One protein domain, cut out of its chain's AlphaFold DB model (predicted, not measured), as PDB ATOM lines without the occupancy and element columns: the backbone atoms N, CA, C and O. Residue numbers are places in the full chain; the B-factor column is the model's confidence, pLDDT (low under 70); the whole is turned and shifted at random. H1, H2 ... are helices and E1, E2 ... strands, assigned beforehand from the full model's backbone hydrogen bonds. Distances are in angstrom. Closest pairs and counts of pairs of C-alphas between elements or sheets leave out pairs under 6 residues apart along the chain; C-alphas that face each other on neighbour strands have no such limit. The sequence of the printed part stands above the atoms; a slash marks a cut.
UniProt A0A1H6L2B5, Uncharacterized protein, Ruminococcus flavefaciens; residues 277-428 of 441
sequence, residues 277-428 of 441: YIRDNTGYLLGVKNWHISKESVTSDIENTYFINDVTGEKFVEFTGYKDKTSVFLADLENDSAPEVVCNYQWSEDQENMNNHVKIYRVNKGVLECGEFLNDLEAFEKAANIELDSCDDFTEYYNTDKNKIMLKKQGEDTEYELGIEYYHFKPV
ATOM      1  N   TYR A 277     -19.943  49.976 -26.559       47.81
ATOM      2  CA  TYR A 277     -21.064  50.468 -25.784       47.81
ATOM      3  C   TYR A 277     -22.335  50.377 -26.625       47.81
ATOM      4  O   TYR A 277     -22.481  51.080 -27.623       47.81
ATOM      5  N   ILE A 278     -23.239  49.482 -26.239       52.75
ATOM      6  CA  ILE A 278     -24.409  49.162 -27.042       52.75
ATOM      7  C   ILE A 278     -25.518  50.168 -26.734       52.75
ATOM      8  O   ILE A 278     -26.185  50.077 -25.700       52.75
ATOM      9  N   ARG A 279     -25.693  51.155 -27.618       48.47
ATOM     10  CA  ARG A 279     -26.775  52.147 -27.518       48.47
ATOM     11  C   ARG A 279     -27.749  52.174 -28.683       48.47
ATOM     12  O   ARG A 279     -28.881  52.585 -28.455       48.47
ATOM     13  N   ASP A 280     -27.352  51.664 -29.843       48.06
ATOM     14  CA  ASP A 280     -28.164  51.648 -31.059       48.06
ATOM     15  C   ASP A 280     -28.163  50.254 -31.709       48.06
ATOM     16  O   ASP A 280     -27.380  49.385 -31.326       48.06
ATOM     17  N   ASN A 281     -29.073  50.049 -32.668       44.12
ATOM     18  CA  ASN A 281     -29.201  48.834 -33.480       44.12
ATOM     19  C   ASN A 281     -27.881  48.573 -34.220       44.12
ATOM     20  O   ASN A 281     -27.551  49.284 -35.172       44.12
ATOM     21  N   THR A 282     -27.098  47.591 -33.767       47.81
ATOM     22  CA  THR A 282     -25.841  47.230 -34.422       47.81
ATOM     23  C   THR A 282     -25.848  45.796 -34.926       47.81
ATOM     24  O   THR A 282     -25.741  44.844 -34.158       47.81
ATOM     25  N   GLY A 283     -25.922  45.650 -36.253       54.16
ATOM     26  CA  GLY A 283     -25.594  44.421 -36.978       54.16
ATOM     27  C   GLY A 283     -26.159  43.138 -36.358       54.16
ATOM     28  O   GLY A 283     -27.324  43.066 -35.961       54.16
ATOM     29  N   TYR A 284     -25.322  42.103 -36.301       62.16
ATOM     30  CA  TYR A 284     -25.638  40.883 -35.568       62.16
ATOM     31  C   TYR A 284     -25.241  41.034 -34.105       62.16
ATOM     32  O   TYR A 284     -24.075  41.264 -33.796       62.16
ATOM     33  N   LEU A 285     -26.186  40.795 -33.202       70.50
ATOM     34  CA  LEU A 285     -25.909  40.693 -31.777       70.50
ATOM     35  C   LEU A 285     -26.384  39.341 -31.269       70.50
ATOM     36  O   LEU A 285     -27.558  39.007 -31.402       70.50
ATOM     37  N   LEU A 286     -25.473  38.550 -30.697       77.69
ATOM     38  CA  LEU A 286     -25.796  37.228 -30.144       77.69
ATOM     39  C   LEU A 286     -26.535  36.318 -31.153       77.69
ATOM     40  O   LEU A 286     -27.436  35.563 -30.797       77.69
ATOM     41  N   GLY A 287     -26.167  36.408 -32.437       71.44
ATOM     42  CA  GLY A 287     -26.799  35.657 -33.528       71.44
ATOM     43  C   GLY A 287     -28.142  36.217 -34.020       71.44
ATOM     44  O   GLY A 287     -28.729  35.646 -34.938       71.44
ATOM     45  N   VAL A 288     -28.622  37.331 -33.464       69.69
ATOM     46  CA  VAL A 288     -29.841  38.024 -33.898       69.69
ATOM     47  C   VAL A 288     -29.477  39.147 -34.865       69.69
ATOM     48  O   VAL A 288     -28.722  40.049 -34.514       69.69
ATOM     49  N   LYS A 289     -30.034  39.099 -36.079       68.00
ATOM     50  CA  LYS A 289     -29.962  40.193 -37.061       68.00
ATOM     51  C   LYS A 289     -31.159  41.127 -36.885       68.00
ATOM     52  O   LYS A 289     -32.260  40.621 -36.687       68.00
ATOM     53  N   ASN A 290     -30.953  42.431 -37.077       66.88
ATOM     54  CA  ASN A 290     -31.987  43.475 -37.044       66.88
ATOM     55  C   ASN A 290     -32.704  43.523 -35.686       66.88
ATOM     56  O   ASN A 290     -33.685  42.809 -35.454       66.88
ATOM     57  N   TRP A 291     -32.194  44.332 -34.766       78.69
ATOM     58  CA  TRP A 291     -32.721  44.398 -33.410       78.69
ATOM     59  C   TRP A 291     -32.654  45.813 -32.849       78.69
ATOM     60  O   TRP A 291     -31.690  46.526 -33.065       78.69
ATOM     61  N   HIS A 292     -33.620  46.230 -32.041       73.50
ATOM     62  CA  HIS A 292     -33.577  47.553 -31.414       73.50
ATOM     63  C   HIS A 292     -33.568  47.470 -29.893       73.50
ATOM     64  O   HIS A 292     -33.976  46.474 -29.290       73.50
ATOM     65  N   ILE A 293     -33.136  48.563 -29.266       78.50
ATOM     66  CA  ILE A 293     -33.263  48.755 -27.825       78.50
ATOM     67  C   ILE A 293     -34.605  49.422 -27.534       78.50
ATOM     68  O   ILE A 293     -34.941  50.462 -28.099       78.50
ATOM     69  N   SER A 294     -35.366  48.844 -26.612       81.19
ATOM     70  CA  SER A 294     -36.583  49.435 -26.067       81.19
ATOM     71  C   SER A 294     -36.421  49.656 -24.571       81.19
ATOM     72  O   SER A 294     -35.962  48.768 -23.852       81.19
ATOM     73  N   LYS A 295     -36.805  50.843 -24.098       84.81
ATOM     74  CA  LYS A 295     -36.761  51.210 -22.683       84.81
ATOM     75  C   LYS A 295     -38.160  51.496 -22.167       84.81
ATOM     76  O   LYS A 295     -38.897  52.292 -22.749       84.81
ATOM     77  N   GLU A 296     -38.523  50.869 -21.057       85.69
ATOM     78  CA  GLU A 296     -39.827  51.020 -20.419       85.69
ATOM     79  C   GLU A 296     -39.648  51.542 -18.995       85.69
ATOM     80  O   GLU A 296     -39.053  50.885 -18.143       85.69
ATOM     81  N   SER A 297     -40.176  52.737 -18.719       85.94
ATOM     82  CA  SER A 297     -40.152  53.296 -17.366       85.94
ATOM     83  C   SER A 297     -41.016  52.458 -16.424       85.94
ATOM     84  O   SER A 297     -42.230  52.377 -16.606       85.94
ATOM     85  N   VAL A 298     -40.398  51.906 -15.381       83.00
ATOM     86  CA  VAL A 298     -41.093  51.216 -14.285       83.00
ATOM     87  C   VAL A 298     -41.513  52.233 -13.221       83.00
ATOM     88  O   VAL A 298     -42.647  52.218 -12.744       83.00
ATOM     89  N   THR A 299     -40.614  53.163 -12.881       83.00
ATOM     90  CA  THR A 299     -40.861  54.272 -11.943       83.00
ATOM     91  C   THR A 299     -40.280  55.591 -12.482       83.00
ATOM     92  O   THR A 299     -39.886  55.686 -13.652       83.00
ATOM     93  N   SER A 300     -40.248  56.644 -11.653       81.69
ATOM     94  CA  SER A 300     -39.540  57.891 -11.979       81.69
ATOM     95  C   SER A 300     -38.073  57.642 -12.305       81.69
ATOM     96  O   SER A 300     -37.581  58.238 -13.260       81.69
ATOM     97  N   ASP A 301     -37.439  56.714 -11.589       80.62
ATOM     98  CA  ASP A 301     -35.984  56.542 -11.575       80.62
ATOM     99  C   ASP A 301     -35.534  55.169 -12.090       80.62
ATOM    100  O   ASP A 301     -34.347  54.979 -12.316       80.62
ATOM    101  N   ILE A 302     -36.463  54.230 -12.312       81.81
ATOM    102  CA  ILE A 302     -36.185  52.854 -12.757       81.81
ATOM    103  C   ILE A 302     -36.766  52.620 -14.154       81.81
ATOM    104  O   ILE A 302     -37.904  53.010 -14.439       81.81
ATOM    105  N   GLU A 303     -36.007  51.932 -15.004       84.19
ATOM    106  CA  GLU A 303     -36.422  51.467 -16.323       84.19
ATOM    107  C   GLU A 303     -36.010  50.014 -16.585       84.19
ATOM    108  O   GLU A 303     -34.972  49.538 -16.124       84.19
ATOM    109  N   ASN A 304     -36.833  49.317 -17.359       86.12
ATOM    110  CA  ASN A 304     -36.445  48.077 -18.005       86.12
ATOM    111  C   ASN A 304     -35.830  48.408 -19.357       86.12
ATOM    112  O   ASN A 304     -36.387  49.210 -20.105       86.12
ATOM    113  N   THR A 305     -34.719  47.760 -19.678       85.81
ATOM    114  CA  THR A 305     -34.105  47.798 -21.001       85.81
ATOM    115  C   THR A 305     -34.249  46.428 -21.646       85.81
ATOM    116  O   THR A 305     -33.913  45.408 -21.041       85.81
ATOM    117  N   TYR A 306     -34.747  46.418 -22.878       88.12
ATOM    118  CA  TYR A 306     -34.942  45.224 -23.688       88.12
ATOM    119  C   TYR A 306     -34.203  45.362 -25.010       88.12
ATOM    120  O   TYR A 306     -34.224  46.433 -25.613       88.12
ATOM    121  N   PHE A 307     -33.630  44.266 -25.489       88.88
ATOM    122  CA  PHE A 307     -33.164  44.158 -26.865       88.88
ATOM    123  C   PHE A 307     -34.145  43.259 -27.594       88.88
ATOM    124  O   PHE A 307     -34.409  42.140 -27.148       88.88
ATOM    125  N   ILE A 308     -34.733  43.789 -28.659       83.88
ATOM    126  CA  ILE A 308     -35.884  43.203 -29.332       83.88
ATOM    127  C   ILE A 308     -35.491  42.864 -30.760       83.88
ATOM    128  O   ILE A 308     -35.040  43.737 -31.492       83.88
ATOM    129  N   ASN A 309     -35.687  41.611 -31.158       84.62
ATOM    130  CA  ASN A 309     -35.569  41.186 -32.548       84.62
ATOM    131  C   ASN A 309     -36.686  41.850 -33.374       84.62
ATOM    132  O   ASN A 309     -37.864  41.641 -33.089       84.62
ATOM    133  N   ASP A 310     -36.343  42.628 -34.402       78.88
ATOM    134  CA  ASP A 310     -37.319  43.370 -35.216       78.88
ATOM    135  C   ASP A 310     -38.226  42.459 -36.048       78.88
ATOM    136  O   ASP A 310     -39.349  42.827 -36.399       78.88
ATOM    137  N   VAL A 311     -37.745  41.259 -36.374       78.38
ATOM    138  CA  VAL A 311     -38.465  40.284 -37.195       78.38
ATOM    139  C   VAL A 311     -39.479  39.514 -36.357       78.38
ATOM    140  O   VAL A 311     -40.620  39.334 -36.788       78.38
ATOM    141  N   THR A 312     -39.076  39.042 -35.174       83.44
ATOM    142  CA  THR A 312     -39.924  38.189 -34.322       83.44
ATOM    143  C   THR A 312     -40.662  38.970 -33.234       83.44
ATOM    144  O   THR A 312     -41.694  38.516 -32.740       83.44
ATOM    145  N   GLY A 313     -40.179  40.161 -32.877       85.31
ATOM    146  CA  GLY A 313     -40.653  40.946 -31.737       85.31
ATOM    147  C   GLY A 313     -40.202  40.394 -30.381       85.31
ATOM    148  O   GLY A 313     -40.697  40.837 -29.343       85.31
ATOM    149  N   GLU A 314     -39.297  39.414 -30.366       89.88
ATOM    150  CA  GLU A 314     -38.862  38.739 -29.145       89.88
ATOM    151  C   GLU A 314     -37.772  39.511 -28.414       89.88
ATOM    152  O   GLU A 314     -36.842  40.039 -29.025       89.88
ATOM    153  N   LYS A 315     -37.867  39.528 -27.083       91.19
ATOM    154  CA  LYS A 315     -36.844  40.089 -26.202       91.19
ATOM    155  C   LYS A 315     -35.766  39.038 -25.965       91.19
ATOM    156  O   LYS A 315     -36.073  37.981 -25.425       91.19
ATOM    157  N   PHE A 316     -34.527  39.334 -26.335       90.44
ATOM    158  CA  PHE A 316     -33.404  38.403 -26.166       90.44
ATOM    159  C   PHE A 316     -32.359  38.882 -25.149       90.44
ATOM    160  O   PHE A 316     -31.612  38.071 -24.609       90.44
ATOM    161  N   VAL A 317     -32.364  40.171 -24.801       91.06
ATOM    162  CA  VAL A 317     -31.666  40.720 -23.627       91.06
ATOM    163  C   VAL A 317     -32.678  41.507 -22.805       91.06
ATOM    164  O   VAL A 317     -33.439  42.300 -23.359       91.06
ATOM    165  N   GLU A 318     -32.688  41.298 -21.489       90.75
ATOM    166  CA  GLU A 318     -33.556  42.017 -20.552       90.75
ATOM    167  C   GLU A 318     -32.842  42.304 -19.227       90.75
ATOM    168  O   GLU A 318     -32.308  41.417 -18.554       90.75
ATOM    169  N   PHE A 319     -32.853  43.562 -18.809       87.25
ATOM    170  CA  PHE A 319     -32.391  43.937 -17.478       87.25
ATOM    171  C   PHE A 319     -33.101  45.198 -16.997       87.25
ATOM    172  O   PHE A 319     -33.575  46.017 -17.783       87.25
ATOM    173  N   THR A 320     -33.165  45.349 -15.680       85.06
ATOM    174  CA  THR A 320     -33.790  46.492 -15.016       85.06
ATOM    175  C   THR A 320     -32.707  47.290 -14.326       85.06
ATOM    176  O   THR A 320     -31.878  46.714 -13.634       85.06
ATOM    177  N   GLY A 321     -32.717  48.608 -14.475       81.50
ATOM    178  CA  GLY A 321     -31.813  49.461 -13.720       81.50
ATOM    179  C   GLY A 321     -32.308  50.891 -13.628       81.50
ATOM    180  O   GLY A 321     -33.433  51.208 -14.015       81.50
ATOM    181  N   TYR A 322     -31.473  51.763 -13.076       75.94
ATOM    182  CA  TYR A 322     -31.817  53.170 -12.957       75.94
ATOM    183  C   TYR A 322     -31.629  53.891 -14.285       75.94
ATOM    184  O   TYR A 322     -30.648  53.658 -15.000       75.94
ATOM    185  N   LYS A 323     -32.547  54.814 -14.569       73.50
ATOM    186  CA  LYS A 323     -32.438  55.705 -15.723       73.50
ATOM    187  C   LYS A 323     -31.082  56.394 -15.706       73.50
ATOM    188  O   LYS A 323     -30.599  56.799 -14.648       73.50
ATOM    189  N   ASP A 324     -30.467  56.466 -16.878       67.44
ATOM    190  CA  ASP A 324     -29.183  57.132 -17.118       67.44
ATOM    191  C   ASP A 324     -27.970  56.513 -16.391       67.44
ATOM    192  O   ASP A 324     -26.859  57.031 -16.501       67.44
ATOM    193  N   LYS A 325     -28.150  55.388 -15.680       69.81
ATOM    194  CA  LYS A 325     -27.084  54.702 -14.924       69.81
ATOM    195  C   LYS A 325     -26.772  53.291 -15.409       69.81
ATOM    196  O   LYS A 325     -25.780  52.708 -14.981       69.81
ATOM    197  N   THR A 326     -27.593  52.726 -16.285       72.75
ATOM    198  CA  THR A 326     -27.303  51.429 -16.901       72.75
ATOM    199  C   THR A 326     -26.364  51.572 -18.089       72.75
ATOM    200  O   THR A 326     -26.496  52.501 -18.892       72.75
ATOM    201  N   SER A 327     -25.473  50.604 -18.261       74.94
ATOM    202  CA  SER A 327     -24.607  50.515 -19.433       74.94
ATOM    203  C   SER A 327     -24.551  49.088 -19.969       74.94
ATOM    204  O   SER A 327     -24.699  48.132 -19.217       74.94
ATOM    205  N   VAL A 328     -24.390  48.944 -21.282       79.00
ATOM    206  CA  VAL A 328     -24.296  47.642 -21.944       79.00
ATOM    207  C   VAL A 328     -23.063  47.645 -22.821       79.00
ATOM    208  O   VAL A 328     -22.859  48.590 -23.579       79.00
ATOM    209  N   PHE A 329     -22.257  46.600 -22.720       76.94
ATOM    210  CA  PHE A 329     -21.021  46.445 -23.469       76.94
ATOM    211  C   PHE A 329     -21.037  45.118 -24.214       76.94
ATOM    212  O   PHE A 329     -21.522  44.132 -23.678       76.94
ATOM    213  N   LEU A 330     -20.502  45.077 -25.428       73.06
ATOM    214  CA  LEU A 330     -20.131  43.828 -26.087       73.06
ATOM    215  C   LEU A 330     -18.651  43.575 -25.807       73.06
ATOM    216  O   LEU A 330     -17.846  44.364 -26.278       73.06
ATOM    217  N   ALA A 331     -18.291  42.555 -25.038       74.31
ATOM    218  CA  ALA A 331     -16.921  42.294 -24.600       74.31
ATOM    219  C   ALA A 331     -16.601  40.802 -24.716       74.31
ATOM    220  O   ALA A 331     -17.458  39.993 -24.406       74.31
ATOM    221  N   ASP A 332     -15.390  40.441 -25.133       76.81
ATOM    222  CA  ASP A 332     -14.902  39.054 -25.107       76.81
ATOM    223  C   ASP A 332     -14.133  38.828 -23.798       76.81
ATOM    224  O   ASP A 332     -12.952  39.174 -23.665       76.81
ATOM    225  N   LEU A 333     -14.844  38.331 -22.785       80.88
ATOM    226  CA  LEU A 333     -14.330  38.165 -21.424       80.88
ATOM    227  C   LEU A 333     -13.353  36.981 -21.312       80.88
ATOM    228  O   LEU A 333     -12.451  37.000 -20.456       80.88
ATOM    229  N   GLU A 334     -13.520  35.964 -22.165       80.25
ATOM    230  CA  GLU A 334     -12.743  34.715 -22.176       80.25
ATOM    231  C   GLU A 334     -11.556  34.741 -23.165       80.25
ATOM    232  O   GLU A 334     -10.662  33.895 -23.068       80.25
ATOM    233  N   ASN A 335     -11.460  35.760 -24.028       72.44
ATOM    234  CA  ASN A 335     -10.524  35.858 -25.160       72.44
ATOM    235  C   ASN A 335     -10.654  34.676 -26.135       72.44
ATOM    236  O   ASN A 335      -9.647  34.139 -26.614       72.44
ATOM    237  N   ASP A 336     -11.879  34.230 -26.394       74.00
ATOM    238  CA  ASP A 336     -12.177  33.089 -27.262       74.00
ATOM    239  C   ASP A 336     -12.805  33.496 -28.605       74.00
ATOM    240  O   ASP A 336     -13.156  32.632 -29.414       74.00
ATOM    241  N   SER A 337     -12.871  34.807 -28.876       63.34
ATOM    242  CA  SER A 337     -13.517  35.399 -30.050       63.34
ATOM    243  C   SER A 337     -15.035  35.174 -30.112       63.34
ATOM    244  O   SER A 337     -15.624  35.313 -31.186       63.34
ATOM    245  N   ALA A 338     -15.682  34.848 -28.988       71.19
ATOM    246  CA  ALA A 338     -17.133  34.750 -28.858       71.19
ATOM    247  C   ALA A 338     -17.651  35.806 -27.861       71.19
ATOM    248  O   ALA A 338     -17.923  35.491 -26.706       71.19
ATOM    249  N   PRO A 339     -17.826  37.069 -28.297       75.31
ATOM    250  CA  PRO A 339     -18.104  38.164 -27.380       75.31
ATOM    251  C   PRO A 339     -19.448  38.014 -26.662       75.31
ATOM    252  O   PRO A 339     -20.469  37.624 -27.242       75.31
ATOM    253  N   GLU A 340     -19.454  38.408 -25.396       87.00
ATOM    254  CA  GLU A 340     -20.618  38.482 -24.534       87.00
ATOM    255  C   GLU A 340     -21.204  39.892 -24.463       87.00
ATOM    256  O   GLU A 340     -20.510  40.903 -24.533       87.00
ATOM    257  N   VAL A 341     -22.514  39.972 -24.243       88.31
ATOM    258  CA  VAL A 341     -23.176  41.225 -23.883       88.31
ATOM    259  C   VAL A 341     -23.185  41.358 -22.366       88.31
ATOM    260  O   VAL A 341     -23.888  40.631 -21.666       88.31
ATOM    261  N   VAL A 342     -22.406  42.307 -21.863       87.81
ATOM    262  CA  VAL A 342     -22.223  42.627 -20.451       87.81
ATOM    263  C   VAL A 342     -23.086  43.833 -20.090       87.81
ATOM    264  O   VAL A 342     -22.810  44.969 -20.475       87.81
ATOM    265  N   CYS A 343     -24.158  43.595 -19.347       88.25
ATOM    266  CA  CYS A 343     -25.073  44.616 -18.863       88.25
ATOM    267  C   CYS A 343     -24.678  45.017 -17.439       88.25
ATOM    268  O   CYS A 343     -24.912  44.259 -16.500       88.25
ATOM    269  N   ASN A 344     -24.134  46.219 -17.271       83.56
ATOM    270  CA  ASN A 344     -23.997  46.871 -15.973       83.56
ATOM    271  C   ASN A 344     -25.344  47.507 -15.611       83.56
ATOM    272  O   ASN A 344     -25.782  48.478 -16.242       83.56
ATOM    273  N   TYR A 345     -26.002  46.979 -14.586       75.50
ATOM    274  CA  TYR A 345     -27.272  47.500 -14.096       75.50
ATOM    275  C   TYR A 345     -27.229  47.702 -12.587       75.50
ATOM    276  O   TYR A 345     -26.349  47.212 -11.896       75.50
ATOM    277  N   GLN A 346     -28.174  48.475 -12.070       69.00
ATOM    278  CA  GLN A 346     -28.317  48.687 -10.636       69.00
ATOM    279  C   GLN A 346     -29.552  47.945 -10.168       69.00
ATOM    280  O   GLN A 346     -30.638  48.165 -10.705       69.00
ATOM    281  N   TRP A 347     -29.381  47.081  -9.176       61.00
ATOM    282  CA  TRP A 347     -30.469  46.305  -8.609       61.00
ATOM    283  C   TRP A 347     -30.491  46.477  -7.104       61.00
ATOM    284  O   TRP A 347     -29.476  46.328  -6.435       61.00
ATOM    285  N   SER A 348     -31.665  46.830  -6.597       55.84
ATOM    286  CA  SER A 348     -32.000  46.704  -5.190       55.84
ATOM    287  C   SER A 348     -33.515  46.706  -5.045       55.84
ATOM    288  O   SER A 348     -34.204  47.471  -5.729       55.84
ATOM    289  N   GLU A 349     -34.043  45.845  -4.176       52.12
ATOM    290  CA  GLU A 349     -35.459  45.881  -3.792       52.12
ATOM    291  C   GLU A 349     -35.766  47.096  -2.894       52.12
ATOM    292  O   GLU A 349     -36.897  47.589  -2.900       52.12
ATOM    293  N   ASP A 350     -34.746  47.642  -2.217       52.88
ATOM    294  CA  ASP A 350     -34.833  48.789  -1.314       52.88
ATOM    295  C   ASP A 350     -33.916  49.933  -1.783       52.88
ATOM    296  O   ASP A 350     -32.721  49.763  -1.997       52.88
ATOM    297  N   GLN A 351     -34.436  51.162  -1.881       50.56
ATOM    298  CA  GLN A 351     -33.642  52.321  -2.336       50.56
ATOM    299  C   GLN A 351     -32.414  52.646  -1.453       50.56
ATOM    300  O   GLN A 351     -31.598  53.477  -1.845       50.56
ATOM    301  N   GLU A 352     -32.290  52.045  -0.266       47.75
ATOM    302  CA  GLU A 352     -31.212  52.322   0.690       47.75
ATOM    303  C   GLU A 352     -29.916  51.534   0.409       47.75
ATOM    304  O   GLU A 352     -28.841  52.048   0.714       47.75
ATOM    305  N   ASN A 353     -29.988  50.363  -0.242       56.19
ATOM    306  CA  ASN A 353     -28.837  49.486  -0.513       56.19
ATOM    307  C   ASN A 353     -28.633  49.311  -2.025       56.19
ATOM    308  O   ASN A 353     -28.898  48.254  -2.593       56.19
ATOM    309  N   MET A 354     -28.228  50.384  -2.706       60.59
ATOM    310  CA  MET A 354     -28.054  50.392  -4.161       60.59
ATOM    311  C   MET A 354     -26.692  49.827  -4.574       60.59
ATOM    312  O   MET A 354     -25.679  50.512  -4.429       60.59
ATOM    313  N   ASN A 355     -26.686  48.640  -5.183       73.19
ATOM    314  CA  ASN A 355     -25.474  48.035  -5.727       73.19
ATOM    315  C   ASN A 355     -25.539  47.894  -7.250       73.19
ATOM    316  O   ASN A 355     -26.591  47.625  -7.841       73.19
ATOM    317  N   ASN A 356     -24.392  48.116  -7.892       78.38
ATOM    318  CA  ASN A 356     -24.197  47.719  -9.276       78.38
ATOM    319  C   ASN A 356     -24.107  46.192  -9.319       78.38
ATOM    320  O   ASN A 356     -23.462  45.578  -8.471       78.38
ATOM    321  N   HIS A 357     -24.743  45.606 -10.318       85.94
ATOM    322  CA  HIS A 357     -24.678  44.195 -10.644       85.94
ATOM    323  C   HIS A 357     -24.442  44.035 -12.140       85.94
ATOM    324  O   HIS A 357     -24.744  44.925 -12.945       85.94
ATOM    325  N   VAL A 358     -23.909  42.875 -12.513       89.12
ATOM    326  CA  VAL A 358     -23.615  42.550 -13.904       89.12
ATOM    327  C   VAL A 358     -24.461  41.364 -14.347       89.12
ATOM    328  O   VAL A 358     -24.586  40.360 -13.652       89.12
ATOM    329  N   LYS A 359     -25.067  41.490 -15.527       91.12
ATOM    330  CA  LYS A 359     -25.727  40.399 -16.254       91.12
ATOM    331  C   LYS A 359     -24.929  40.147 -17.515       91.12
ATOM    332  O   LYS A 359     -24.582  41.097 -18.208       91.12
ATOM    333  N   ILE A 360     -24.669  38.884 -17.825       93.06
ATOM    334  CA  ILE A 360     -23.896  38.505 -19.010       93.06
ATOM    335  C   ILE A 360     -24.788  37.685 -19.927       93.06
ATOM    336  O   ILE A 360     -25.410  36.726 -19.481       93.06
ATOM    337  N   TYR A 361     -24.836  38.025 -21.207       93.56
ATOM    338  CA  TYR A 361     -25.509  37.231 -22.227       93.56
ATOM    339  C   TYR A 361     -24.493  36.705 -23.228       93.56
ATOM    340  O   TYR A 361     -23.641  37.456 -23.691       93.56
ATOM    341  N   ARG A 362     -24.592  35.426 -23.588       91.31
ATOM    342  CA  ARG A 362     -23.670  34.791 -24.540       91.31
ATOM    343  C   ARG A 362     -24.355  33.736 -25.389       91.31
ATOM    344  O   ARG A 362     -25.365  33.169 -24.978       91.31
ATOM    345  N   VAL A 363     -23.767  33.418 -26.539       85.94
ATOM    346  CA  VAL A 363     -24.198  32.283 -27.364       85.94
ATOM    347  C   VAL A 363     -23.257  31.112 -27.141       85.94
ATOM    348  O   VAL A 363     -22.111  31.120 -27.573       85.94
ATOM    349  N   ASN A 364     -23.764  30.053 -26.525       85.19
ATOM    350  CA  ASN A 364     -23.014  28.831 -26.284       85.19
ATOM    351  C   ASN A 364     -23.611  27.693 -27.111       85.19
ATOM    352  O   ASN A 364     -24.736  27.256 -26.874       85.19
ATOM    353  N   LYS A 365     -22.865  27.207 -28.114       83.62
ATOM    354  CA  LYS A 365     -23.303  26.126 -29.025       83.62
ATOM    355  C   LYS A 365     -24.676  26.393 -29.664       83.62
ATOM    356  O   LYS A 365     -25.489  25.479 -29.799       83.62
ATOM    357  N   GLY A 366     -24.918  27.646 -30.050       79.25
ATOM    358  CA  GLY A 366     -26.179  28.075 -30.656       79.25
ATOM    359  C   GLY A 366     -27.337  28.212 -29.666       79.25
ATOM    360  O   GLY A 366     -28.481  28.257 -30.091       79.25
ATOM    361  N   VAL A 367     -27.075  28.253 -28.360       85.94
ATOM    362  CA  VAL A 367     -28.080  28.579 -27.345       85.94
ATOM    363  C   VAL A 367     -27.711  29.914 -26.724       85.94
ATOM    364  O   VAL A 367     -26.591  30.080 -26.248       85.94
ATOM    365  N   LEU A 368     -28.650  30.856 -26.732       91.25
ATOM    366  CA  LEU A 368     -28.512  32.100 -25.990       91.25
ATOM    367  C   LEU A 368     -28.700  31.819 -24.496       91.25
ATOM    368  O   LEU A 368     -29.724  31.272 -24.081       91.25
ATOM    369  N   GLU A 369     -27.715  32.188 -23.689       93.81
ATOM    370  CA  GLU A 369     -27.712  32.004 -22.242       93.81
ATOM    371  C   GLU A 369     -27.545  33.354 -21.532       93.81
ATOM    372  O   GLU A 369     -26.809  34.215 -22.004       93.81
ATOM    373  N   CYS A 370     -28.193  33.513 -20.377       93.56
ATOM    374  CA  CYS A 370     -28.028  34.637 -19.458       93.56
ATOM    375  C   CYS A 370     -27.383  34.145 -18.157       93.56
ATOM    376  O   CYS A 370     -27.891  33.217 -17.523       93.56
ATOM    377  N   GLY A 371     -26.256  34.743 -17.786       90.94
ATOM    378  CA  GLY A 371     -25.500  34.485 -16.571       90.94
ATOM    379  C   GLY A 371     -25.716  35.573 -15.527       90.94
ATOM    380  O   GLY A 371     -25.645  36.765 -15.829       90.94
ATOM    381  N   GLU A 372     -25.914  35.143 -14.283       86.88
ATOM    382  CA  GLU A 372     -25.982  36.002 -13.098       86.88
ATOM    383  C   GLU A 372     -25.090  35.423 -11.992       86.88
ATOM    384  O   GLU A 372     -25.107  34.209 -11.752       86.88
ATOM    385  N   PHE A 373     -24.342  36.289 -11.303       79.50
ATOM    386  CA  PHE A 373     -23.473  35.913 -10.182       79.50
ATOM    387  C   PHE A 373     -24.251  35.573  -8.899       79.50
ATOM    388  O   PHE A 373     -23.769  34.814  -8.061       79.50
ATOM    389  N   LEU A 374     -25.497  36.056  -8.777       64.50
ATOM    390  CA  LEU A 374     -26.342  36.026  -7.569       64.50
ATOM    391  C   LEU A 374     -26.596  34.633  -6.941       64.50
ATOM    392  O   LEU A 374     -27.277  34.551  -5.924       64.50
ATOM    393  N   ASN A 375     -26.089  33.532  -7.514       58.16
ATOM    394  CA  ASN A 375     -26.331  32.173  -7.023       58.16
ATOM    395  C   ASN A 375     -25.069  31.358  -6.613       58.16
ATOM    396  O   ASN A 375     -25.280  30.256  -6.104       58.16
ATOM    397  N   ASP A 376     -23.818  31.858  -6.751       63.69
ATOM    398  CA  ASP A 376     -22.570  31.114  -6.387       63.69
ATOM    399  C   ASP A 376     -21.606  31.847  -5.425       63.69
ATOM    400  O   ASP A 376     -20.380  31.772  -5.559       63.69
ATOM    401  N   LEU A 377     -22.138  32.568  -4.433       73.31
ATOM    402  CA  LEU A 377     -21.304  33.308  -3.469       73.31
ATOM    403  C   LEU A 377     -20.228  32.408  -2.826       73.31
ATOM    404  O   LEU A 377     -19.053  32.769  -2.803       73.31
ATOM    405  N   GLU A 378     -20.598  31.187  -2.430       76.31
ATOM    406  CA  GLU A 378     -19.732  30.266  -1.680       76.31
ATOM    407  C   GLU A 378     -18.464  29.846  -2.453       76.31
ATOM    408  O   GLU A 378     -17.378  29.713  -1.873       76.31
ATOM    409  N   ALA A 379     -18.570  29.621  -3.769       79.38
ATOM    410  CA  ALA A 379     -17.422  29.217  -4.578       79.38
ATOM    411  C   ALA A 379     -16.405  30.356  -4.724       79.38
ATOM    412  O   ALA A 379     -15.198  30.122  -4.580       79.38
ATOM    413  N   PHE A 380     -16.886  31.579  -4.970       83.38
ATOM    414  CA  PHE A 380     -16.037  32.758  -5.110       83.38
ATOM    415  C   PHE A 380     -15.419  33.184  -3.774       83.38
ATOM    416  O   PHE A 380     -14.207  33.381  -3.704       83.38
ATOM    417  N   GLU A 381     -16.206  33.234  -2.694       84.19
ATOM    418  CA  GLU A 381     -15.739  33.530  -1.331       84.19
ATOM    419  C   GLU A 381     -14.538  32.673  -0.940       84.19
ATOM    420  O   GLU A 381     -13.515  33.162  -0.453       84.19
ATOM    421  N   LYS A 382     -14.626  31.371  -1.225       83.81
ATOM    422  CA  LYS A 382     -13.556  30.421  -0.934       83.81
ATOM    423  C   LYS A 382     -12.308  30.650  -1.786       83.81
ATOM    424  O   LYS A 382     -11.201  30.437  -1.291       83.81
ATOM    425  N   ALA A 383     -12.472  31.021  -3.053       83.81
ATOM    426  CA  ALA A 383     -11.360  31.257  -3.969       83.81
ATOM    427  C   ALA A 383     -10.637  32.577  -3.658       83.81
ATOM    428  O   ALA A 383      -9.408  32.604  -3.592       83.81
ATOM    429  N   ALA A 384     -11.399  33.645  -3.416       83.38
ATOM    430  CA  ALA A 384     -10.894  34.981  -3.118       83.38
ATOM    431  C   ALA A 384     -10.534  35.179  -1.632       83.38
ATOM    432  O   ALA A 384      -9.877  36.159  -1.288       83.38
ATOM    433  N   ASN A 385     -10.910  34.235  -0.758       85.69
ATOM    434  CA  ASN A 385     -10.762  34.326   0.696       85.69
ATOM    435  C   ASN A 385     -11.419  35.604   1.257       85.69
ATOM    436  O   ASN A 385     -10.803  36.361   2.012       85.69
ATOM    437  N   ILE A 386     -12.675  35.816   0.863       82.88
ATOM    438  CA  ILE A 386     -13.546  36.909   1.310       82.88
ATOM    439  C   ILE A 386     -14.843  36.337   1.895       82.88
ATOM    440  O   ILE A 386     -15.174  35.184   1.641       82.88
ATOM    441  N   GLU A 387     -15.562  37.145   2.670       83.50
ATOM    442  CA  GLU A 387     -16.866  36.807   3.262       83.50
ATOM    443  C   GLU A 387     -17.895  37.833   2.761       83.50
ATOM    444  O   GLU A 387     -17.672  39.043   2.916       83.50
ATOM    445  N   LEU A 388     -18.956  37.353   2.114       78.50
ATOM    446  CA  LEU A 388     -20.075  38.082   1.516       78.50
ATOM    447  C   LEU A 388     -21.378  37.496   2.089       78.50
ATOM    448  O   LEU A 388     -21.863  36.456   1.647       78.50
ATOM    449  N   ASP A 389     -21.968  38.169   3.073       71.56
ATOM    450  CA  ASP A 389     -23.155  37.664   3.773       71.56
ATOM    451  C   ASP A 389     -24.435  37.780   2.919       71.56
ATOM    452  O   ASP A 389     -25.433  37.093   3.164       71.56
ATOM    453  N   SER A 390     -24.427  38.664   1.919       74.19
ATOM    454  CA  SER A 390     -25.563  38.986   1.063       74.19
ATOM    455  C   SER A 390     -25.144  39.681  -0.238       74.19
ATOM    456  O   SER A 390     -24.036  40.195  -0.376       74.19
ATOM    457  N   CYS A 391     -26.076  39.762  -1.193       70.00
ATOM    458  CA  CYS A 391     -25.912  40.567  -2.409       70.00
ATOM    459  C   CYS A 391     -25.788  42.076  -2.116       70.00
ATOM    460  O   CYS A 391     -25.307  42.827  -2.961       70.00
ATOM    461  N   ASP A 392     -26.164  42.508  -0.910       74.31
ATOM    462  CA  ASP A 392     -26.028  43.896  -0.471       74.31
ATOM    463  C   ASP A 392     -24.578  44.243  -0.083       74.31
ATOM    464  O   ASP A 392     -24.214  45.421  -0.036       74.31
ATOM    465  N   ASP A 393     -23.720  43.242   0.141       79.50
ATOM    466  CA  ASP A 393     -22.352  43.450   0.623       79.50
ATOM    467  C   ASP A 393     -21.354  43.797  -0.477       79.50
ATOM    468  O   ASP A 393     -20.191  44.072  -0.176       79.50
ATOM    469  N   PHE A 394     -21.758  43.793  -1.747       83.00
ATOM    470  CA  PHE A 394     -20.835  44.051  -2.842       83.00
ATOM    471  C   PHE A 394     -21.484  44.730  -4.043       83.00
ATOM    472  O   PHE A 394     -22.689  44.697  -4.254       83.00
ATOM    473  N   THR A 395     -20.631  45.351  -4.846       87.06
ATOM    474  CA  THR A 395     -20.950  45.887  -6.163       87.06
ATOM    475  C   THR A 395     -20.164  45.093  -7.201       87.06
ATOM    476  O   THR A 395     -18.968  44.859  -7.022       87.06
ATOM    477  N   GLU A 396     -20.822  44.699  -8.284       89.19
ATOM    478  CA  GLU A 396     -20.185  44.178  -9.488       89.19
ATOM    479  C   GLU A 396     -20.218  45.262 -10.561       89.19
ATOM    480  O   GLU A 396     -21.246  45.907 -10.783       89.19
ATOM    481  N   TYR A 397     -19.110  45.462 -11.257       87.81
ATOM    482  CA  TYR A 397     -19.085  46.350 -12.407       87.81
ATOM    483  C   TYR A 397     -18.080  45.859 -13.439       87.81
ATOM    484  O   TYR A 397     -17.014  45.343 -13.109       87.81
ATOM    485  N   TYR A 398     -18.408  46.037 -14.709       85.81
ATOM    486  CA  TYR A 398     -17.464  45.795 -15.784       85.81
ATOM    487  C   TYR A 398     -16.451  46.945 -15.895       85.81
ATOM    488  O   TYR A 398     -16.837  48.099 -16.092       85.81
ATOM    489  N   ASN A 399     -15.163  46.625 -15.752       81.19
ATOM    490  CA  ASN A 399     -14.036  47.531 -15.944       81.19
ATOM    491  C   ASN A 399     -13.533  47.407 -17.388       81.19
ATOM    492  O   ASN A 399     -12.940  46.395 -17.771       81.19
ATOM    493  N   THR A 400     -13.772  48.453 -18.178       70.75
ATOM    494  CA  THR A 400     -13.445  48.506 -19.610       70.75
ATOM    495  C   THR A 400     -11.949  48.447 -19.888       70.75
ATOM    496  O   THR A 400     -11.555  47.844 -20.879       70.75
ATOM    497  N   ASP A 401     -11.118  49.019 -19.017       64.44
ATOM    498  CA  ASP A 401      -9.666  49.097 -19.232       64.44
ATOM    499  C   ASP A 401      -8.994  47.743 -19.025       64.44
ATOM    500  O   ASP A 401      -8.034  47.390 -19.706       64.44
ATOM    501  N   LYS A 402      -9.516  46.969 -18.072       74.75
ATOM    502  CA  LYS A 402      -9.035  45.619 -17.784       74.75
ATOM    503  C   LYS A 402      -9.703  44.560 -18.658       74.75
ATOM    504  O   LYS A 402      -9.196  43.443 -18.707       74.75
ATOM    505  N   ASN A 403     -10.828  44.882 -19.305       74.19
ATOM    506  CA  ASN A 403     -11.748  43.906 -19.898       74.19
ATOM    507  C   ASN A 403     -12.078  42.783 -18.888       74.19
ATOM    508  O   ASN A 403     -11.887  41.589 -19.137       74.19
ATOM    509  N   LYS A 404     -12.472  43.190 -17.675       86.25
ATOM    510  CA  LYS A 404     -12.786  42.287 -16.559       86.25
ATOM    511  C   LYS A 404     -13.987  42.778 -15.781       86.25
ATOM    512  O   LYS A 404     -14.213  43.980 -15.656       86.25
ATOM    513  N   ILE A 405     -14.725  41.838 -15.207       90.56
ATOM    514  CA  ILE A 405     -15.728  42.158 -14.203       90.56
ATOM    515  C   ILE A 405     -15.018  42.258 -12.861       90.56
ATOM    516  O   ILE A 405     -14.227  41.392 -12.488       90.56
ATOM    517  N   MET A 406     -15.276  43.348 -12.157       91.56
ATOM    518  CA  MET A 406     -14.709  43.638 -10.855       91.56
ATOM    519  C   MET A 406     -15.804  43.516  -9.807       91.56
ATOM    520  O   MET A 406     -16.896  44.059  -9.971       91.56
ATOM    521  N   LEU A 407     -15.490  42.837  -8.712       90.69
ATOM    522  CA  LEU A 407     -16.294  42.798  -7.503       90.69
ATOM    523  C   LEU A 407     -15.621  43.664  -6.442       90.69
ATOM    524  O   LEU A 407     -14.438  43.495  -6.138       90.69
ATOM    525  N   LYS A 408     -16.380  44.582  -5.848       89.88
ATOM    526  CA  LYS A 408     -15.930  45.421  -4.737       89.88
ATOM    527  C   LYS A 408     -16.846  45.224  -3.541       89.88
ATOM    528  O   LYS A 408     -18.046  45.477  -3.636       89.88
ATOM    529  N   LYS A 409     -16.271  44.811  -2.413       86.50
ATOM    530  CA  LYS A 409     -17.000  44.690  -1.150       86.50
ATOM    531  C   LYS A 409     -17.285  46.072  -0.558       86.50
ATOM    532  O   LYS A 409     -16.439  46.966  -0.590       86.50
ATOM    533  N   GLN A 410     -18.479  46.253  -0.008       81.69
ATOM    534  CA  GLN A 410     -18.904  47.508   0.593       81.69
ATOM    535  C   GLN A 410     -18.050  47.864   1.812       81.69
ATOM    536  O   GLN A 410     -17.749  47.030   2.663       81.69
ATOM    537  N   GLY A 411     -17.653  49.135   1.893       81.69
ATOM    538  CA  GLY A 411     -16.788  49.636   2.966       81.69
ATOM    539  C   GLY A 411     -15.321  49.204   2.871       81.69
ATOM    540  O   GLY A 411     -14.533  49.575   3.742       81.69
ATOM    541  N   GLU A 412     -14.939  48.472   1.825       84.81
ATOM    542  CA  GLU A 412     -13.557  48.098   1.534       84.81
ATOM    543  C   GLU A 412     -13.097  48.742   0.219       84.81
ATOM    544  O   GLU A 412     -13.879  48.937  -0.709       84.81
ATOM    545  N   ASP A 413     -11.809  49.075   0.129       85.56
ATOM    546  CA  ASP A 413     -11.210  49.612  -1.102       85.56
ATOM    547  C   ASP A 413     -10.649  48.515  -2.015       85.56
ATOM    548  O   ASP A 413     -10.272  48.790  -3.152       85.56
ATOM    549  N   THR A 414     -10.588  47.276  -1.526       88.38
ATOM    550  CA  THR A 414     -10.067  46.142  -2.287       88.38
ATOM    551  C   THR A 414     -11.062  45.720  -3.360       88.38
ATOM    552  O   THR A 414     -12.240  45.491  -3.082       88.38
ATOM    553  N   GLU A 415     -10.559  45.565  -4.580       91.38
ATOM    554  CA  GLU A 415     -11.304  45.026  -5.711       91.38
ATOM    555  C   GLU A 415     -10.800  43.629  -6.056       91.38
ATOM    556  O   GLU A 415      -9.602  43.345  -5.973       91.38
ATOM    557  N   TYR A 416     -11.721  42.776  -6.481       90.81
ATOM    558  CA  TYR A 416     -11.462  41.393  -6.844       90.81
ATOM    559  C   TYR A 416     -11.905  41.169  -8.286       90.81
ATOM    560  O   TYR A 416     -12.981  41.610  -8.682       90.81
ATOM    561  N   GLU A 417     -11.083  40.494  -9.084       91.81
ATOM    562  CA  GLU A 417     -11.491  40.079 -10.426       91.81
ATOM    563  C   GLU A 417     -12.494  38.930 -10.314       91.81
ATOM    564  O   GLU A 417     -12.216  37.905  -9.686       91.81
ATOM    565  N   LEU A 418     -13.663  39.114 -10.918       89.81
ATOM    566  CA  LEU A 418     -14.731  38.132 -10.961       89.81
ATOM    567  C   LEU A 418     -14.750  37.482 -12.346       89.81
ATOM    568  O   LEU A 418     -15.126  38.100 -13.342       89.81
ATOM    569  N   GLY A 419     -14.301  36.231 -12.407       89.25
ATOM    570  CA  GLY A 419     -14.311  35.438 -13.633       89.25
ATOM    571  C   GLY A 419     -15.723  35.031 -14.068       89.25
ATOM    572  O   GLY A 419     -16.633  34.885 -13.247       89.25
ATOM    573  N   ILE A 420     -15.907  34.817 -15.371       88.94
ATOM    574  CA  ILE A 420     -17.194  34.393 -15.941       88.94
ATOM    575  C   ILE A 420     -17.622  33.005 -15.438       88.94
ATOM    576  O   ILE A 420     -18.807  32.682 -15.420       88.94
ATOM    577  N   GLU A 421     -16.678  32.184 -14.971       87.50
ATOM    578  CA  GLU A 421     -16.935  30.860 -14.406       87.50
ATOM    579  C   GLU A 421     -17.792  30.887 -13.133       87.50
ATOM    580  O   GLU A 421     -18.376  29.862 -12.781       87.50
ATOM    581  N   TYR A 422     -17.895  32.044 -12.469       88.81
ATOM    582  CA  TYR A 422     -18.747  32.246 -11.295       88.81
ATOM    583  C   TYR A 422     -20.178  32.687 -11.660       88.81
ATOM    584  O   TYR A 422     -21.023  32.832 -10.779       88.81
ATOM    585  N   TYR A 423     -20.482  32.884 -12.948       89.50
ATOM    586  CA  TYR A 423     -21.825  33.217 -13.423       89.50
ATOM    587  C   TYR A 423     -22.628  31.954 -13.740       89.50
ATOM    588  O   TYR A 423     -22.192  31.055 -14.465       89.50
ATOM    589  N   HIS A 424     -23.869  31.902 -13.254       88.38
ATOM    590  CA  HIS A 424     -24.775  30.794 -13.547       88.38
ATOM    591  C   HIS A 424     -25.593  31.050 -14.805       88.38
ATOM    592  O   HIS A 424     -26.664  31.654 -14.756       88.38
ATOM    593  N   PHE A 425     -25.107  30.520 -15.922       90.75
ATOM    594  CA  PHE A 425     -25.773  30.626 -17.214       90.75
ATOM    595  C   PHE A 425     -27.031  29.755 -17.299       90.75
ATOM    596  O   PHE A 425     -26.996  28.540 -17.085       90.75
ATOM    597  N   LYS A 426     -28.155  30.392 -17.633       91.25
ATOM    598  CA  LYS A 426     -29.444  29.753 -17.920       91.25
ATOM    599  C   LYS A 426     -29.863  30.078 -19.354       91.25
ATOM    600  O   LYS A 426     -29.697  31.225 -19.764       91.25
ATOM    601  N   PRO A 427     -30.437  29.124 -20.105       91.69
ATOM    602  CA  PRO A 427     -30.976  29.412 -21.430       91.69
ATOM    603  C   PRO A 427     -32.036  30.518 -21.380       91.69
ATOM    604  O   PRO A 427     -32.902  30.502 -20.502       91.69
ATOM    605  N   VAL A 428     -31.975  31.444 -22.333       89.06
ATOM    606  CA  VAL A 428     -33.030  32.431 -22.578       89.06
ATOM    607  C   VAL A 428     -34.135  31.753 -23.388       89.06
ATOM    608  O   VAL A 428     -33.870  31.140 -24.421       89.06
TER     609      VAL A 428
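What this domain is: This is residues 277 to 428 of the 441 residues of an uncharacterized protein of Ruminococcus flavefaciens (UniProt A0A1H6L2B5). Three twisted antiparallel sheets stand one after another in a stack of sheets, each facing the next only in part: the five-stranded sheet E4 E5 E6 E7 E11 is in the middle, with the three-stranded sheet E1 E2 E3 over one of its faces and the three-stranded sheet E8 E9 E10 over the other. The one short helix, H1, only grazes the sheet E8 E9 E10, and residues 277 to 290, before E1, form a long stretch with no named element. The printed part has 152 residues with eleven named strands and one named helix, in the order E1 to E7, H1, E8 to E11, and its class is mostly strand. The whole is compact, with a radius of gyration of the C-alphas of 15.5 A, and its C-alphas span 46 by 40 by 27 A.

How they stand to each other: Start before the first strand, where residues 284 to 285 pair antiparallel with residues 288 to 289. Then come E1, residues 291 to 297, E2, residues 302 to 309, and E3, residues 315 to 322, a meander, each strand the antiparallel neighbour of the one before. Look for N 294 and O 306 at 2.8 A between E1 and E2, and N 305 and O 319 at 2.8 A between E2 and E3. This sheet is only just short of strongly twisted, its C-alphas lying up to 3.8 A off its best plane. Next read E4, residues 327 to 331, E5, residues 340 to 347, E6, residues 355 to 364, and E7, residues 367 to 372, a second meander. N 329 and O 342 are 2.8 A apart, N 343 and O 359 are 2.8 A apart, and N 371 and O 360 are 2.7 A apart. E11, residues 424 to 427, is the edge strand beside E7, with N 426 and O 370 at 2.8 A. This sheet is strongly twisted, its strands' lines turning by 88 degrees from edge to edge. It is face to face with the sheet E1 E2 E3, their best planes 35 degrees apart; the closest C-alphas of E3 and E5 are those of Gly 321 and Gln 346, 4.7 A apart. After E7 comes H1, residues 377 to 384, in which every O i to N i+4 pair is within hydrogen-bond range. E8, residues 394 to 399, E9, residues 404 to 409, and E10, residues 415 to 418, make a third meander, with N 397 and O 406 at 2.9 A and N 407 and O 416 at 2.8 A. Their sheet is only just strongly twisted, its C-alphas lying up to 4.3 A off its best plane, and it is face to face with the five-stranded sheet, their best planes 36 degrees apart. The closest C-alphas of E6 and E8 are those of His 357 and Glu 396, 4.6 A apart. H1 is only just on the sheet E8 E9 E10, with 5 pairs of C-alphas within 10 A, and only grazes it with residues 380 to 384.

Where its parts are: Find C-alpha 291 at (-32.721, 44.398, -33.410), where E1 begins; it runs 19.8 A, E2 23.0 A and E3 19.3 A. E5 is 20.3 A long. E6, the longest strand by residues, starts with C-alpha 355 at (-25.474, 48.035, -5.727) and runs 28.2 A. E7 and E9 are each 16.2 A long and H1 is 10.5 A. E11 ends with C-alpha 427 at (-30.976, 29.412, -21.430).

The domain as a whole: The two C-alphas farthest apart are those of Val 311 and Asn 385, at 47.3 A. The printed part has no cut and no long link; the links E4 to E5, E5 to E6 and H1 to E8 are short, and the others are tight. The mean pLDDT of the printed part is 78.9, and 27 residues are under 70, among them residues 277 to 284 and 346 to 354.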